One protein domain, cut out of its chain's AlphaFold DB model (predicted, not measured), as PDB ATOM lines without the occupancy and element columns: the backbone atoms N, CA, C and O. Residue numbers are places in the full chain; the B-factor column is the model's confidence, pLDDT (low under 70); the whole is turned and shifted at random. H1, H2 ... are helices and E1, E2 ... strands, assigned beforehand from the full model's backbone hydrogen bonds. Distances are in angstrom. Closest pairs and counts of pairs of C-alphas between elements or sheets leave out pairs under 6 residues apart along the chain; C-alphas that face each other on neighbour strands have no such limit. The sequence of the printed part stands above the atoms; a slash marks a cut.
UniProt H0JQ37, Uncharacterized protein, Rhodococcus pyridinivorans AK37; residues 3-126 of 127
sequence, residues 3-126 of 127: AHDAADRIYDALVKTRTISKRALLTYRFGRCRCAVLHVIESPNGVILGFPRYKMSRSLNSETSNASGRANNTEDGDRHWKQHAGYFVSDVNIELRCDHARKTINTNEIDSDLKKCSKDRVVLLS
ATOM      1  N   ALA A   3      30.133  18.478  23.341       45.59
ATOM      2  CA  ALA A   3      30.575  19.389  24.405       45.59
ATOM      3  C   ALA A   3      32.001  19.102  24.922       45.59
ATOM      4  O   ALA A   3      32.713  20.043  25.262       45.59
ATOM      5  N   HIS A   4      32.432  17.831  24.937       54.31
ATOM      6  CA  HIS A   4      33.797  17.448  25.336       54.31
ATOM      7  C   HIS A   4      34.855  18.012  24.377       54.31
ATOM      8  O   HIS A   4      35.814  18.644  24.804       54.31
ATOM      9  N   ASP A   5      34.589  17.914  23.075       77.50
ATOM     10  CA  ASP A   5      35.532  18.290  22.019       77.50
ATOM     11  C   ASP A   5      35.900  19.792  22.053       77.50
ATOM     12  O   ASP A   5      37.031  20.184  21.783       77.50
ATOM     13  N   ALA A   6      34.975  20.670  22.456       89.62
ATOM     14  CA  ALA A   6      35.262  22.102  22.554       89.62
ATOM     15  C   ALA A   6      36.181  22.453  23.741       89.62
ATOM     16  O   ALA A   6      37.093  23.267  23.583       89.62
ATOM     17  N   ALA A   7      35.949  21.856  24.915       93.56
ATOM     18  CA  ALA A   7      36.773  22.096  26.100       93.56
ATOM     19  C   ALA A   7      38.201  21.575  25.889       93.56
ATOM     20  O   ALA A   7      39.159  22.300  26.169       93.56
ATOM     21  N   ASP A   8      38.328  20.370  25.323       93.94
ATOM     22  CA  ASP A   8      39.609  19.766  24.944       93.94
ATOM     23  C   ASP A   8      40.396  20.684  24.003       93.94
ATOM     24  O   ASP A   8      41.524  21.061  24.311       93.94
ATOM     25  N   ARG A   9      39.782  21.164  22.912       93.81
ATOM     26  CA  ARG A   9      40.450  22.061  21.947       93.81
ATOM     27  C   ARG A   9      40.939  23.367  22.570       93.81
ATOM     28  O   ARG A   9      42.027  23.839  22.233       93.81
ATOM     29  N   ILE A  10      40.143  23.978  23.452       94.38
ATOM     30  CA  ILE A  10      40.542  25.207  24.153       94.38
ATOM     31  C   ILE A  10      41.736  24.911  25.060       94.38
ATOM     32  O   ILE A  10      42.732  25.637  25.032       94.38
ATOM     33  N   TYR A  11      41.657  23.839  25.845       95.50
ATOM     34  CA  TYR A  11      42.720  23.463  26.762       95.50
ATOM     35  C   TYR A  11      44.014  23.096  26.023       95.50
ATOM     36  O   TYR A  11      45.080  23.614  26.363       95.50
ATOM     37  N   ASP A  12      43.922  22.326  24.941       94.75
ATOM     38  CA  ASP A  12      45.035  21.996  24.051       94.75
ATOM     39  C   ASP A  12      45.702  23.251  23.481       94.75
ATOM     40  O   ASP A  12      46.931  23.364  23.485       94.75
ATOM     41  N   ALA A  13      44.913  24.235  23.039       94.62
ATOM     42  CA  ALA A  13      45.438  25.507  22.552       94.62
ATOM     43  C   ALA A  13      46.192  26.273  23.655       94.62
ATOM     44  O   ALA A  13      47.273  26.821  23.405       94.62
ATOM     45  N   LEU A  14      45.676  26.283  24.888       95.06
ATOM     46  CA  LEU A  14      46.336  26.919  26.033       95.06
ATOM     47  C   LEU A  14      47.639  26.208  26.422       95.06
ATOM     48  O   LEU A  14      48.637  26.876  26.708       95.06
ATOM     49  N   VAL A  15      47.661  24.872  26.385       94.62
ATOM     50  CA  VAL A  15      48.872  24.066  26.602       94.62
ATOM     51  C   VAL A  15      49.906  24.363  25.518       94.62
ATOM     52  O   VAL A  15      51.046  24.713  25.831       94.62
ATOM     53  N   LYS A  16      49.507  24.290  24.242       94.94
ATOM     54  CA  LYS A  16      50.388  24.499  23.083       94.94
ATOM     55  C   LYS A  16      51.012  25.893  23.078       94.94
ATOM     56  O   LYS A  16      52.191  26.040  22.767       94.94
ATOM     57  N   THR A  17      50.242  26.908  23.462       95.75
ATOM     58  CA  THR A  17      50.714  28.299  23.565       95.75
ATOM     59  C   THR A  17      51.412  28.616  24.890       95.75
ATOM     60  O   THR A  17      51.930  29.718  25.049       95.75
ATOM     61  N   ARG A  18      51.460  27.667  25.839       93.75
ATOM     62  CA  ARG A  18      52.032  27.837  27.188       93.75
ATOM     63  C   ARG A  18      51.407  29.004  27.962       93.75
ATOM     64  O   ARG A  18      52.095  29.731  28.675       93.75
ATOM     65  N   THR A  19      50.096  29.190  27.820       93.31
ATOM     66  CA  THR A  19      49.358  30.307  28.434       93.31
ATOM     67  C   THR A  19      48.434  29.893  29.578       93.31
ATOM     68  O   THR A  19      47.750  30.754  30.125       93.31
ATOM     69  N   ILE A  20      48.448  28.618  29.995       92.62
ATOM     70  CA  ILE A  20      47.582  28.111  31.075       92.62
ATOM     71  C   ILE A  20      47.696  28.954  32.344       92.62
ATOM     72  O   ILE A  20      46.676  29.430  32.818       92.62
ATOM     73  N   SER A  21      48.901  29.203  32.870       87.69
ATOM     74  CA  SER A  21      49.065  29.968  34.120       87.69
ATOM     75  C   SER A  21      48.483  31.382  34.039       87.69
ATOM     76  O   SER A  21      47.952  31.895  35.009       87.69
ATOM     77  N   LYS A  22      48.491  31.998  32.852       87.25
ATOM     78  CA  LYS A  22      47.912  33.334  32.638       87.25
ATOM     79  C   LYS A  22      46.381  33.333  32.588       87.25
ATOM     80  O   LYS A  22      45.771  34.396  32.674       87.25
ATOM     81  N   ARG A  23      45.763  32.175  32.343       89.81
ATOM     82  CA  ARG A  23      44.312  32.018  32.140       89.81
ATOM     83  C   ARG A  23      43.636  31.216  33.248       89.81
ATOM     84  O   ARG A  23      42.425  31.326  33.409       89.81
ATOM     85  N   ALA A  24      44.396  30.423  33.990       92.25
ATOM     86  CA  ALA A  24      43.895  29.638  35.096       92.25
ATOM     87  C   ALA A  24      43.458  30.564  36.236       92.25
ATOM     88  O   ALA A  24      44.206  31.422  36.705       92.25
ATOM     89  N   LEU A  25      42.229  30.364  36.695       93.69
ATOM     90  CA  LEU A  25      41.751  30.924  37.950       93.69
ATOM     91  C   LEU A  25      42.427  30.196  39.113       93.69
ATOM     92  O   LEU A  25      42.961  30.840  40.014       93.69
ATOM     93  N   LEU A  26      42.450  28.859  39.039       94.44
ATOM     94  CA  LEU A  26      43.058  27.978  40.032       94.44
ATOM     95  C   LEU A  26      43.931  26.918  39.365       94.44
ATOM     96  O   LEU A  26      43.600  26.393  38.301       94.44
ATOM     97  N   THR A  27      45.008  26.538  40.040       95.69
ATOM     98  CA  THR A  27      45.770  25.326  39.729       95.69
ATOM     99  C   THR A  27      45.857  24.450  40.967       95.69
ATOM    100  O   THR A  27      46.462  24.843  41.966       95.69
ATOM    101  N   TYR A  28      45.308  23.241  40.900       96.00
ATOM    102  CA  TYR A  28      45.452  22.260  41.969       96.00
ATOM    103  C   TYR A  28      46.747  21.484  41.803       96.00
ATOM    104  O   TYR A  28      47.088  20.997  40.718       96.00
ATOM    105  N   ARG A  29      47.455  21.343  42.918       96.25
ATOM    106  CA  ARG A  29      48.643  20.508  43.037       96.25
ATOM    107  C   ARG A  29      48.536  19.631  44.267       96.25
ATOM    108  O   ARG A  29      48.025  20.068  45.295       96.25
ATOM    109  N   PHE A  30      49.093  18.431  44.198       95.62
ATOM    110  CA  PHE A  30      49.312  17.651  45.413       95.62
ATOM    111  C   PHE A  30      50.352  18.325  46.306       95.62
ATOM    112  O   PHE A  30      51.384  18.798  45.821       95.62
ATOM    113  N   GLY A  31      50.083  18.383  47.612       93.00
ATOM    114  CA  GLY A  31      50.957  19.046  48.575       93.00
ATOM    115  C   GLY A  31      52.358  18.436  48.610       93.00
ATOM    116  O   GLY A  31      53.341  19.176  48.540       93.00
ATOM    117  N   ARG A  32      52.444  17.099  48.636       91.50
ATOM    118  CA  ARG A  32      53.699  16.347  48.777       91.50
ATOM    119  C   ARG A  32      54.552  16.352  47.512       91.50
ATOM    120  O   ARG A  32      55.721  16.718  47.566       91.50
ATOM    121  N   CYS A  33      53.991  15.943  46.374       91.44
ATOM    122  CA  CYS A  33      54.753  15.777  45.128       91.44
ATOM    123  C   CYS A  33      54.692  16.993  44.189       91.44
ATOM    124  O   CYS A  33      55.394  17.028  43.181       91.44
ATOM    125  N   ARG A  34      53.863  18.003  44.499       92.25
ATOM    126  CA  ARG A  34      53.708  19.261  43.736       92.25
ATOM    127  C   ARG A  34      53.258  19.092  42.279       92.25
ATOM    128  O   ARG A  34      53.215  20.092  41.548       92.25
ATOM    129  N   CYS A  35      52.896  17.876  41.863       93.50
ATOM    130  CA  CYS A  35      52.336  17.582  40.549       93.50
ATOM    131  C   CYS A  35      51.071  18.415  40.337       93.50
ATOM    132  O   CYS A  35      50.183  18.405  41.189       93.50
ATOM    133  N   ALA A  36      51.001  19.137  39.217       90.44
ATOM    134  CA  ALA A  36      49.762  19.770  38.785       90.44
ATOM    135  C   ALA A  36      48.797  18.683  38.324       90.44
ATOM    136  O   ALA A  36      49.183  17.811  37.548       90.44
ATOM    137  N   VAL A  37      47.572  18.742  38.831       94.75
ATOM    138  CA  VAL A  37      46.558  17.705  38.597       94.75
ATOM    139  C   VAL A  37      45.248  18.253  38.062       94.75
ATOM    140  O   VAL A  37      44.475  17.499  37.486       94.75
ATOM    141  N   LEU A  38      45.017  19.559  38.204       97.06
ATOM    142  CA  LEU A  38      43.863  20.228  37.624       97.06
ATOM    143  C   LEU A  38      44.163  21.706  37.388       97.06
ATOM    144  O   LEU A  38      44.685  22.392  38.269       97.06
ATOM    145  N   HIS A  39      43.776  22.198  36.220       96.56
ATOM    146  CA  HIS A  39      43.687  23.616  35.906       96.56
ATOM    147  C   HIS A  39      42.213  24.007  35.819       96.56
ATOM    148  O   HIS A  39      41.450  23.376  35.093       96.56
ATOM    149  N   VAL A  40      41.816  25.056  36.534       95.88
ATOM    150  CA  VAL A  40      40.464  25.619  36.469       95.88
ATOM    151  C   VAL A  40      40.545  26.916  35.684       95.88
ATOM    152  O   VAL A  40      41.215  27.856  36.109       95.88
ATOM    153  N   ILE A  41      39.922  26.951  34.511       94.75
ATOM    154  CA  ILE A  41      40.139  27.987  33.500       94.75
ATOM    155  C   ILE A  41      38.809  28.653  33.171       94.75
ATOM    156  O   ILE A  41      37.822  27.981  32.889       94.75
ATOM    157  N   GLU A  42      38.788  29.981  33.169       90.75
ATOM    158  CA  GLU A  42      37.632  30.739  32.692       90.75
ATOM    159  C   GLU A  42      37.612  30.765  31.159       90.75
ATOM    160  O   GLU A  42      38.616  31.086  30.516       90.75
ATOM    161  N   SER A  43      36.463  30.451  30.563       90.00
ATOM    162  CA  SER A  43      36.224  30.578  29.127       90.00
ATOM    163  C   SER A  43      34.888  31.286  28.867       90.00
ATOM    164  O   SER A  43      34.022  31.281  29.744       90.00
ATOM    165  N   PRO A  44      34.665  31.855  27.666       86.88
ATOM    166  CA  PRO A  44      33.390  32.499  27.332       86.88
ATOM    167  C   PRO A  44      32.161  31.595  27.502       86.88
ATOM    168  O   PRO A  44      31.072  32.091  27.761       86.88
ATOM    169  N   ASN A  45      32.338  30.275  27.383       87.50
ATOM    170  CA  ASN A  45      31.260  29.287  27.474       87.50
ATOM    171  C   ASN A  45      31.125  28.668  28.876       87.50
ATOM    172  O   ASN A  45      30.386  27.703  29.049       87.50
ATOM    173  N   GLY A  46      31.856  29.185  29.867       91.19
ATOM    174  CA  GLY A  46      31.861  28.686  31.239       91.19
ATOM    175  C   GLY A  46      33.247  28.266  31.722       91.19
ATOM    176  O   GLY A  46      34.270  28.520  31.080       91.19
ATOM    177  N   VAL A  47      33.284  27.619  32.884       93.38
ATOM    178  CA  VAL A  47      34.530  27.157  33.505       93.38
ATOM    179  C   VAL A  47      34.951  25.822  32.899       93.38
ATOM    180  O   VAL A  47      34.140  24.907  32.770       93.38
ATOM    181  N   ILE A  48      36.226  25.708  32.542       95.44
ATOM    182  CA  ILE A  48      36.852  24.493  32.031       95.44
ATOM    183  C   ILE A  48      37.716  23.874  33.130       95.44
ATOM    184  O   ILE A  48      38.512  24.555  33.780       95.44
ATOM    185  N   LEU A  49      37.574  22.564  33.292       96.50
ATOM    186  CA  LEU A  49      38.408  21.697  34.110       96.50
ATOM    187  C   LEU A  49      39.409  20.990  33.193       96.50
ATOM    188  O   LEU A  49      39.035  20.080  32.459       96.50
ATOM    189  N   GLY A  50      40.660  21.447  33.196       96.50
ATOM    190  CA  GLY A  50      41.743  20.906  32.377       96.50
ATOM    191  C   GLY A  50      42.645  19.963  33.168       96.50
ATOM    192  O   GLY A  50      43.299  20.375  34.127       96.50
ATOM    193  N   PHE A  51      42.731  18.712  32.735       95.94
ATOM    194  CA  PHE A  51      43.533  17.657  33.344       95.94
ATOM    195  C   PHE A  51      44.845  17.510  32.564       95.94
ATOM    196  O   PHE A  51      44.829  17.139  31.386       95.94
ATOM    197  N   PRO A  52      46.002  17.861  33.152       95.44
ATOM    198  CA  PRO A  52      47.279  17.765  32.462       95.44
ATOM    199  C   PRO A  52      47.669  16.312  32.197       95.44
ATOM    200  O   PRO A  52      47.297  15.398  32.934       95.44
ATOM    201  N   ARG A  53      48.500  16.121  31.171       94.56
ATOM    202  CA  ARG A  53      49.166  14.841  30.927       94.56
ATOM    203  C   ARG A  53      49.961  14.412  32.155       94.56
ATOM    204  O   ARG A  53      50.611  15.234  32.810       94.56
ATOM    205  N   TYR A  54      49.987  13.116  32.408       93.31
ATOM    206  CA  TYR A  54      50.837  12.538  33.437       93.31
ATOM    207  C   TYR A  54      51.392  11.203  32.965       93.31
ATOM    208  O   TYR A  54      50.836  10.530  32.099       93.31
ATOM    209  N   LYS A  55      52.533  10.832  33.533       93.62
ATOM    210  CA  LYS A  55      53.152   9.538  33.289       93.62
ATOM    211  C   LYS A  55      52.956   8.678  34.517       93.62
ATOM    212  O   LYS A  55      53.308   9.126  35.600       93.62
ATOM    213  N   MET A  56      52.442   7.471  34.337       91.94
ATOM    214  CA  MET A  56      52.292   6.500  35.417       91.94
ATOM    215  C   MET A  56      53.404   5.446  35.336       91.94
ATOM    216  O   MET A  56      53.867   5.096  34.248       91.94
ATOM    217  N   SER A  57      53.879   4.950  36.471       91.50
ATOM    218  CA  SER A  57      54.832   3.845  36.563       91.50
ATOM    219  C   SER A  57      54.212   2.545  36.035       91.50
ATOM    220  O   SER A  57      52.997   2.370  36.035       91.50
ATOM    221  N   ARG A  58      55.039   1.615  35.528       91.00
ATOM    222  CA  ARG A  58      54.535   0.373  34.896       91.00
ATOM    223  C   ARG A  58      53.696  -0.473  35.852       91.00
ATOM    224  O   ARG A  58      52.665  -0.991  35.431       91.00
ATOM    225  N   SER A  59      54.149  -0.607  37.097       89.31
ATOM    226  CA  SER A  59      53.446  -1.352  38.144       89.31
ATOM    227  C   SER A  59      52.078  -0.732  38.402       89.31
ATOM    228  O   SER A  59      51.063  -1.368  38.136       89.31
ATOM    229  N   LEU A  60      52.048   0.554  38.760       88.44
ATOM    230  CA  LEU A  60      50.811   1.252  39.101       88.44
ATOM    231  C   LEU A  60      49.824   1.304  37.926       88.44
ATOM    232  O   LEU A  60      48.621   1.130  38.102       88.44
ATOM    233  N   ASN A  61      50.319   1.488  36.704       89.69
ATOM    234  CA  ASN A  61      49.490   1.525  35.501       89.69
ATOM    235  C   ASN A  61      48.884   0.161  35.138       89.69
ATOM    236  O   ASN A  61      47.800   0.088  34.556       89.69
ATOM    237  N   SER A  62      49.584  -0.926  35.472       89.31
ATOM    238  CA  SER A  62      49.068  -2.288  35.298       89.31
ATOM    239  C   SER A  62      48.066  -2.663  36.389       89.31
ATOM    240  O   SER A  62      47.125  -3.396  36.108       89.31
ATOM    241  N   GLU A  63      48.241  -2.141  37.604       90.44
ATOM    242  CA  GLU A  63      47.328  -2.362  38.732       90.44
ATOM    243  C   GLU A  63      46.009  -1.592  38.579       90.44
ATOM    244  O   GLU A  63      44.945  -2.094  38.933       90.44
ATOM    245  N   THR A  64      46.070  -0.363  38.059       87.06
ATOM    246  CA  THR A  64      44.931   0.572  38.048       87.06
ATOM    247  C   THR A  64      44.168   0.633  36.726       87.06
ATOM    248  O   THR A  64      43.089   1.224  36.673       87.06
ATOM    249  N   SER A  65      44.703   0.044  35.654       88.31
ATOM    250  CA  SER A  65      44.107   0.082  34.319       88.31
ATOM    251  C   SER A  65      44.325  -1.235  33.581       88.31
ATOM    252  O   SER A  65      45.285  -1.965  33.823       88.31
ATOM    253  N   ASN A  66      43.437  -1.545  32.641       93.00
ATOM    254  CA  ASN A  66      43.577  -2.695  31.753       93.00
ATOM    255  C   ASN A  66      44.192  -2.277  30.404       93.00
ATOM    256  O   ASN A  66      44.312  -1.090  30.097       93.00
ATOM    257  N   ALA A  67      44.593  -3.252  29.583       91.62
ATOM    258  CA  ALA A  67      45.273  -2.984  28.314       91.62
ATOM    259  C   ALA A  67      44.448  -2.106  27.354       91.62
ATOM    260  O   ALA A  67      44.993  -1.192  26.744       91.62
ATOM    261  N   SER A  68      43.133  -2.337  27.272       91.88
ATOM    262  CA  SER A  68      42.229  -1.538  26.432       91.88
ATOM    263  C   SER A  68      42.113  -0.093  26.934       91.88
ATOM    264  O   SER A  68      42.229   0.860  26.165       91.88
ATOM    265  N   GLY A  69      41.972   0.089  28.250       89.19
ATOM    266  CA  GLY A  69      41.933   1.398  28.893       89.19
ATOM    267  C   GLY A  69      43.208   2.197  28.642       89.19
ATOM    268  O   GLY A  69      43.125   3.366  28.265       89.19
ATOM    269  N   ARG A  70      44.379   1.563  28.774       92.25
ATOM    270  CA  ARG A  70      45.665   2.192  28.446       92.25
ATOM    271  C   ARG A  70      45.752   2.574  26.974       92.25
ATOM    272  O   ARG A  70      46.039   3.731  26.682       92.25
ATOM    273  N   ALA A  71      45.432   1.656  26.063       91.94
ATOM    274  CA  ALA A  71      45.484   1.909  24.625       91.94
ATOM    275  C   ALA A  71      44.637   3.126  24.206       91.94
ATOM    276  O   ALA A  71      45.060   3.925  23.374       91.94
ATOM    277  N   ASN A  72      43.468   3.313  24.825       90.38
ATOM    278  CA  ASN A  72      42.570   4.419  24.493       90.38
ATOM    279  C   ASN A  72      42.983   5.755  25.131       90.38
ATOM    280  O   ASN A  72      42.881   6.809  24.495       90.38
ATOM    281  N   ASN A  73      43.463   5.726  26.377       91.12
ATOM    282  CA  ASN A  73      43.646   6.932  27.191       91.12
ATOM    283  C   ASN A  73      45.099   7.415  27.288       91.12
ATOM    284  O   ASN A  73      45.352   8.442  27.915       91.12
ATOM    285  N   THR A  74      46.054   6.719  26.670       92.81
ATOM    286  CA  THR A  74      47.470   7.120  26.661       92.81
ATOM    287  C   THR A  74      47.969   7.459  25.258       92.81
ATOM    288  O   THR A  74      47.442   6.981  24.256       92.81
ATOM    289  N   GLU A  75      48.957   8.347  25.181       92.69
ATOM    290  CA  GLU A  75      49.607   8.794  23.947       92.69
ATOM    291  C   GLU A  75      50.496   7.699  23.341       92.69
ATOM    292  O   GLU A  75      50.588   7.585  22.124       92.69
ATOM    293  N   ASP A  76      51.132   6.886  24.188       91.38
ATOM    294  CA  ASP A  76      52.055   5.814  23.796       91.38
ATOM    295  C   ASP A  76      51.427   4.412  23.844       91.38
ATOM    296  O   ASP A  76      52.121   3.419  23.637       91.38
ATOM    297  N   GLY A  77      50.132   4.320  24.153       90.31
ATOM    298  CA  GLY A  77      49.424   3.055  24.352       90.31
ATOM    299  C   GLY A  77      49.753   2.342  25.671       90.31
ATOM    300  O   GLY A  77      49.249   1.242  25.906       90.31
ATOM    301  N   ASP A  78      50.575   2.944  26.536       90.25
ATOM    302  CA  ASP A  78      50.963   2.375  27.822       90.25
ATOM    303  C   ASP A  78      50.843   3.411  28.945       90.25
ATOM    304  O   ASP A  78      49.833   3.425  29.645       90.25
ATOM    305  N   ARG A  79      51.848   4.270  29.152       92.75
ATOM    306  CA  ARG A  79      52.057   5.004  30.419       92.75
ATOM    307  C   ARG A  79      51.861   6.504  30.363       92.75
ATOM    308  O   ARG A  79      51.823   7.124  31.427       92.75
ATOM    309  N   HIS A  80      51.812   7.101  29.180       93.31
ATOM    310  CA  HIS A  80      51.711   8.550  29.028       93.31
ATOM    311  C   HIS A  80      50.246   8.927  28.849       93.31
ATOM    312  O   HIS A  80      49.746   8.982  27.733       93.31
ATOM    313  N   TRP A  81      49.539   9.135  29.954       93.44
ATOM    314  CA  TRP A  81      48.118   9.459  29.936       93.44
ATOM    315  C   TRP A  81      47.871  10.800  29.250       93.44
ATOM    316  O   TRP A  81      48.536  11.797  29.552       93.44
ATOM    317  N   LYS A  82      46.905  10.799  28.326       93.69
ATOM    318  CA  LYS A  82      46.502  11.971  27.555       93.69
ATOM    319  C   LYS A  82      45.976  13.042  28.495       93.69
ATOM    320  O   LYS A  82      45.257  12.766  29.459       93.69
ATOM    321  N   GLN A  83      46.313  14.282  28.174       94.44
ATOM    322  CA  GLN A  83      45.576  15.402  28.728       94.44
ATOM    323  C   GLN A  83      44.144  15.397  28.186       94.44
ATOM    324  O   GLN A  83      43.897  14.902  27.089       94.44
ATOM    325  N   HIS A  84      43.216  15.933  28.965       94.81
ATOM    326  CA  HIS A  84      41.828  16.110  28.551       94.81
ATOM    327  C   HIS A  84      41.199  17.246  29.353       94.81
ATOM    328  O   HIS A  84      41.768  17.717  30.341       94.81
ATOM    329  N   ALA A  85      40.026  17.692  28.943       95.69
ATOM    330  CA  ALA A  85      39.274  18.732  29.599       95.69
ATOM    331  C   ALA A  85      37.767  18.491  29.497       95.69
ATOM    332  O   ALA A  85      37.248  17.808  28.616       95.69
ATOM    333  N   GLY A  86      37.044  19.091  30.432       94.44
ATOM    334  CA  GLY A  86      35.590  19.127  30.426       94.44
ATOM    335  C   GLY A  86      35.092  20.466  30.936       94.44
ATOM    336  O   GLY A  86      35.815  21.186  31.625       94.44
ATOM    337  N   TYR A  87      33.853  20.809  30.605       94.19
ATOM    338  CA  TYR A  87      33.197  21.922  31.278       94.19
ATOM    339  C   TYR A  87      32.863  21.536  32.716       94.19
ATOM    340  O   TYR A  87      32.570  20.379  33.017       94.19
ATOM    341  N   PHE A  88      32.929  22.520  33.603       92.56
ATOM    342  CA  PHE A  88      32.513  22.384  34.985       92.56
ATOM    343  C   PHE A  88      31.032  21.994  35.055       92.56
ATOM    344  O   PHE A  88      30.184  22.616  34.416       92.56
ATOM    345  N   VAL A  89      30.735  20.986  35.871       90.81
ATOM    346  CA  VAL A  89      29.381  20.538  36.210       90.81
ATOM    347  C   VAL A  89      29.331  20.409  37.727       90.81
ATOM    348  O   VAL A  89      30.245  19.819  38.298       90.81
ATOM    349  N   SER A  90      28.312  20.980  38.374       88.81
ATOM    350  CA  SER A  90      28.172  20.918  39.834       88.81
ATOM    351  C   SER A  90      27.865  19.502  40.317       88.81
ATOM    352  O   SER A  90      27.377  18.664  39.558       88.81
ATOM    353  N   ASP A  91      28.149  19.243  41.594       92.12
ATOM    354  CA  ASP A  91      27.811  17.995  42.291       92.12
ATOM    355  C   ASP A  91      28.440  16.713  41.710       92.12
ATOM    356  O   ASP A  91      28.062  15.596  42.064       92.12
ATOM    357  N   VAL A  92      29.460  16.846  40.859       93.12
ATOM    358  CA  VAL A  92      30.239  15.725  40.318       93.12
ATOM    359  C   VAL A  92      31.480  15.470  41.168       93.12
ATOM    360  O   VAL A  92      32.222  16.400  41.494       93.12
ATOM    361  N   ASN A  93      31.734  14.198  41.482       94.06
ATOM    362  CA  ASN A  93      33.005  13.750  42.043       94.06
ATOM    363  C   ASN A  93      34.004  13.508  40.911       94.06
ATOM    364  O   ASN A  93      33.731  12.731  39.996       94.06
ATOM    365  N   ILE A  94      35.165  14.145  40.999       93.38
ATOM    366  CA  ILE A  94      36.268  13.945  40.064       93.38
ATOM    367  C   ILE A  94      37.463  13.376  40.807       93.38
ATOM    368  O   ILE A  94      37.751  13.745  41.946       93.38
ATOM    369  N   GLU A  95      38.181  12.479  40.148       93.19
ATOM    370  CA  GLU A  95      39.391  11.909  40.708       93.19
ATOM    371  C   GLU A  95      40.622  12.573  40.105       93.19
ATOM    372  O   GLU A  95      40.882  12.504  38.905       93.19
ATOM    373  N   LEU A  96      41.399  13.214  40.968       94.12
ATOM    374  CA  LEU A  96      42.674  13.809  40.627       94.12
ATOM    375  C   LEU A  96      43.767  12.777  40.860       94.12
ATOM    376  O   LEU A  96      43.823  12.146  41.917       94.12
ATOM    377  N   ARG A  97      44.637  12.591  39.869       92.06
ATOM    378  CA  ARG A  97      45.668  11.552  39.900       92.06
ATOM    379  C   ARG A  97      46.995  12.053  39.348       92.06
ATOM    380  O   ARG A  97      47.048  12.848  38.414       92.06
ATOM    381  N   CYS A  98      48.069  11.531  39.924       90.38
ATOM    382  CA  CYS A  98      49.411  11.510  39.354       90.38
ATOM    383  C   CYS A  98      50.055  10.149  39.677       90.38
ATOM    384  O   CYS A  98      49.409   9.293  40.276       90.38
ATOM    385  N   ASP A  99      51.325   9.945  39.325       89.62
ATOM    386  CA  ASP A  99      52.041   8.704  39.677       89.62
ATOM    387  C   ASP A  99      52.236   8.515  41.192       89.62
ATOM    388  O   ASP A  99      52.400   7.401  41.671       89.62
ATOM    389  N   HIS A 100      52.225   9.608  41.958       89.50
ATOM    390  CA  HIS A 100      52.583   9.598  43.376       89.50
ATOM    391  C   HIS A 100      51.374   9.575  44.320       89.50
ATOM    392  O   HIS A 100      51.512   9.162  45.468       89.50
ATOM    393  N   ALA A 101      50.218  10.074  43.873       90.88
ATOM    394  CA  ALA A 101      49.057  10.318  44.724       90.88
ATOM    395  C   ALA A 101      47.753  10.375  43.924       90.88
ATOM    396  O   ALA A 101      47.742  10.687  42.726       90.88
ATOM    397  N   ARG A 102      46.646  10.106  44.622       91.88
ATOM    398  CA  ARG A 102      45.274  10.195  44.118       91.88
ATOM    399  C   ARG A 102      44.384  10.853  45.163       91.88
ATOM    400  O   ARG A 102      44.557  10.599  46.351       91.88
ATOM    401  N   LYS A 103      43.424  11.661  44.725       94.38
ATOM    402  CA  LYS A 103      42.408  12.250  45.597       94.38
ATOM    403  C   LYS A 103      41.128  12.495  44.819       94.38
ATOM    404  O   LYS A 103      41.161  13.109  43.757       94.38
ATOM    405  N   THR A 104      40.009  12.059  45.378       95.12
ATOM    406  CA  THR A 104      38.690  12.440  44.877       95.12
ATOM    407  C   THR A 104      38.292  13.761  45.513       95.12
ATOM    408  O   THR A 104      38.391  13.900  46.731       95.12
ATOM    409  N   ILE A 105      37.863  14.716  44.694       94.62
ATOM    410  CA  ILE A 105      37.261  15.967  45.153       94.62
ATOM    411  C   ILE A 105      35.884  16.124  44.522       94.62
ATOM    412  O   ILE A 105      35.634  15.638  43.415       94.62
ATOM    413  N   ASN A 106      34.995  16.820  45.213       95.00
ATOM    414  CA  ASN A 106      33.729  17.234  44.643       95.00
ATOM    415  C   ASN A 106      33.883  18.594  43.949       95.00
ATOM    416  O   ASN A 106      34.585  19.487  44.421       95.00
ATOM    417  N   THR A 107      33.199  18.782  42.829       93.00
ATOM    418  CA  THR A 107      33.178  20.059  42.095       93.00
ATOM    419  C   THR A 107      32.663  21.238  42.930       93.00
ATOM    420  O   THR A 107      33.072  22.372  42.691       93.00
ATOM    421  N   ASN A 108      31.887  20.998  43.989       92.75
ATOM    422  CA  ASN A 108      31.491  22.027  44.955       92.75
ATOM    423  C   ASN A 108      32.670  22.557  45.793       92.75
ATOM    424  O   ASN A 108      32.652  23.710  46.233       92.75
ATOM    425  N   GLU A 109      33.719  21.752  45.998       93.06
ATOM    426  CA  GLU A 109      34.968  22.218  46.613       93.06
ATOM    427  C   GLU A 109      35.680  23.208  45.682       93.06
ATOM    428  O   GLU A 109      36.152  24.248  46.138       93.06
ATOM    429  N   ILE A 110      35.670  22.938  44.371       92.44
ATOM    430  CA  ILE A 110      36.226  23.841  43.355       92.44
ATOM    431  C   ILE A 110      35.447  25.157  43.317       92.44
ATOM    432  O   ILE A 110      36.062  26.218  43.308       92.44
ATOM    433  N   ASP A 111      34.114  25.112  43.333       92.06
ATOM    434  CA  ASP A 111      33.279  26.320  43.380       92.06
ATOM    435  C   ASP A 111      33.537  27.147  44.653       92.06
ATOM    436  O   ASP A 111      33.709  28.368  44.609       92.06
ATOM    437  N   SER A 112      33.657  26.467  45.795       91.25
ATOM    438  CA  SER A 112      34.006  27.103  47.067       91.25
ATOM    439  C   SER A 112      35.381  27.764  47.022       91.25
ATOM    440  O   SER A 112      35.557  28.849  47.577       91.25
ATOM    441  N   ASP A 113      36.361  27.130  46.381       91.69
ATOM    442  CA  ASP A 113      37.684  27.712  46.199       91.69
ATOM    443  C   ASP A 113      37.641  28.876  45.212       91.69
ATOM    444  O   ASP A 113      38.199  29.925  45.515       91.69
ATOM    445  N   LEU A 114      36.921  28.772  44.092       89.81
ATOM    446  CA  LEU A 114      36.761  29.862  43.125       89.81
ATOM    447  C   LEU A 114      36.230  31.137  43.791       89.81
ATOM    448  O   LEU A 114      36.787  32.215  43.583       89.81
ATOM    449  N   LYS A 115      35.231  31.007  44.670       89.19
ATOM    450  CA  LYS A 115      34.660  32.126  45.443       89.19
ATOM    451  C   LYS A 115      35.651  32.786  46.406       89.19
ATOM    452  O   LYS A 115      35.473  33.947  46.763       89.19
ATOM    453  N   LYS A 116      36.688  32.067  46.843       84.81
ATOM    454  CA  LYS A 116      37.697  32.554  47.800       84.81
ATOM    455  C   LYS A 116      38.905  33.218  47.130       84.81
ATOM    456  O   LYS A 116      39.806  33.648  47.852       84.81
ATOM    457  N   CYS A 117      39.010  33.231  45.798       69.94
ATOM    458  CA  CYS A 117      40.293  33.461  45.123       69.94
ATOM    459  C   CYS A 117      40.355  34.684  44.214       69.94
ATOM    460  O   CYS A 117      39.433  34.988  43.465       69.94
ATOM    461  N   SER A 118      41.535  35.304  44.207       66.56
ATOM    462  CA  SER A 118      42.062  36.091  43.093       66.56
ATOM    463  C   SER A 118      42.681  35.168  42.025       66.56
ATOM    464  O   SER A 118      43.006  34.013  42.306       66.56
ATOM    465  N   LYS A 119      42.828  35.666  40.786       71.06
ATOM    466  CA  LYS A 119      43.409  34.923  39.645       71.06
ATOM    467  C   LYS A 119      44.804  34.347  39.960       71.06
ATOM    468  O   LYS A 119      45.554  34.958  40.715       71.06
ATOM    469  N   ASP A 120      45.147  33.227  39.310       73.12
ATOM    470  CA  ASP A 120      46.442  32.519  39.395       73.12
ATOM    471  C   ASP A 120      46.775  31.918  40.778       73.12
ATOM    472  O   ASP A 120      47.932  31.835  41.197       73.12
ATOM    473  N   ARG A 121      45.761  31.466  41.530       85.06
ATOM    474  CA  ARG A 121      46.010  30.812  42.822       85.06
ATOM    475  C   ARG A 121      46.367  29.339  42.647       85.06
ATOM    476  O   ARG A 121      45.691  28.578  41.955       85.06
ATOM    477  N   VAL A 122      47.383  28.899  43.385       92.00
ATOM    478  CA  VAL A 122      47.682  27.475  43.568       92.00
ATOM    479  C   VAL A 122      46.971  26.946  44.812       92.00
ATOM    480  O   VAL A 122      47.169  27.463  45.912       92.00
ATOM    481  N   VAL A 123      46.182  25.886  44.645       93.69
ATOM    482  CA  VAL A 123      45.573  25.136  45.749       93.69
ATOM    483  C   VAL A 123      46.393  23.877  45.994       93.69
ATOM    484  O   VAL A 123      46.668  23.107  45.072       93.69
ATOM    485  N   LEU A 124      46.809  23.678  47.244       94.38
ATOM    486  CA  LEU A 124      47.549  22.492  47.658       94.38
ATOM    487  C   LEU A 124      46.592  21.500  48.297       94.38
ATOM    488  O   LEU A 124      45.990  21.781  49.329       94.38
ATOM    489  N   LEU A 125      46.474  20.338  47.673       91.75
ATOM    490  CA  LEU A 125      45.687  19.234  48.187       91.75
ATOM    491  C   LEU A 125      46.476  18.539  49.297       91.75
ATOM    492  O   LEU A 125      47.578  18.043  49.051       91.75
ATOM    493  N   SER A 126      45.904  18.505  50.499       81.69
ATOM    494  CA  SER A 126      46.293  17.544  51.530       81.69
ATOM    495  C   SER A 126      45.912  16.140  51.060       81.69
ATOM    496  O   SER A 126      44.777  15.929  50.620       81.69
TER     497      SER A 126
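What this domain is: This is residues 3 to 126 of the 127 residues of an uncharacterized protein of Rhodococcus pyridinivorans AK37 (UniProt H0JQ37). A strongly twisted wall of five strands has the long helix H1 running over one face, while the hairpin E5 E6 and the helix H5 cover parts of the other. At one end of the longest axis, away from this body, the short helices H3 and H4 form a small head. The printed part has 124 residues, with named elements in the order H1 H2 E1 E2 E3 H3 H4 E4 E5 E6 H5 E7; the class is mixed, helices and strands. The large sheet is mixed, in the order E4 E3 E2 E1 E7. The whole is compact, with a radius of gyration of the C-alphas of 14.4 A and spans of 40 by 31 by 28 A.

Where its parts are: Find C-alpha 3 at (30.575, 19.389, 24.405); from there H1, residues 3 to 16, runs 20.5 A. After H2, residues 20 to 23, come E1, residues 24 to 30, 16.7 A long, E2, residues 36 to 43, 19.8 A long, and E3, residues 46 to 51, 16.2 A long. Next you meet H3, residues 58 to 64, and H4, residues 67 to 73, with C-alpha 67 at (45.273, -2.984, 28.314). Then follow E4, residues 84 to 87, E5, residues 93 to 97, E6, residues 102 to 106, H5, residues 107 to 115, and E7, residues 121 to 125, ending at C-alpha 125, (45.687, 19.234, 48.187).

How they stand to each other: E1, E2 and E3 form a meander, each strand the antiparallel neighbour of the one before; look for N 28 and O 38 at 2.8 A, and N 41 and O 48 at 2.9 A. Edge strand E4 is antiparallel to E3, with N 49 and O 86 at 2.8 A, and edge strand E7 is parallel to E1, with N 29 and O 123 at 2.9 A. H1 is on this sheet at a height of 7.6 A; its closest C-alphas to E4 are Asp 8 and Ala 85, 4.8 A apart. H2 is on the same face, H5 on the opposite face. The hairpin E5 and E6, with N 96 and O 103 at 2.8 A, makes a sandwich, two sheets face to face, with the large sheet; the closest C-alphas of E2 and E5 are Val 37 and Leu 96, 5.9 A apart. H3 and H4 are not on the large sheet and meet only through their link. Every O i to N i+4 pair is within hydrogen-bond range in H3, H4 and H5, 9 of 10 in H1; H2 is too short for one.

The domain as a whole: The C-alphas farthest apart, Ala 67 and Ser 118, are 41.9 A apart. The printed part has no cut and no long link. Residues 54 to 55 pair antiparallel with residues 80 to 81. The mean pLDDT of the printed part is 90.9, and residues 3 to 4 and 117 to 118 are under 70.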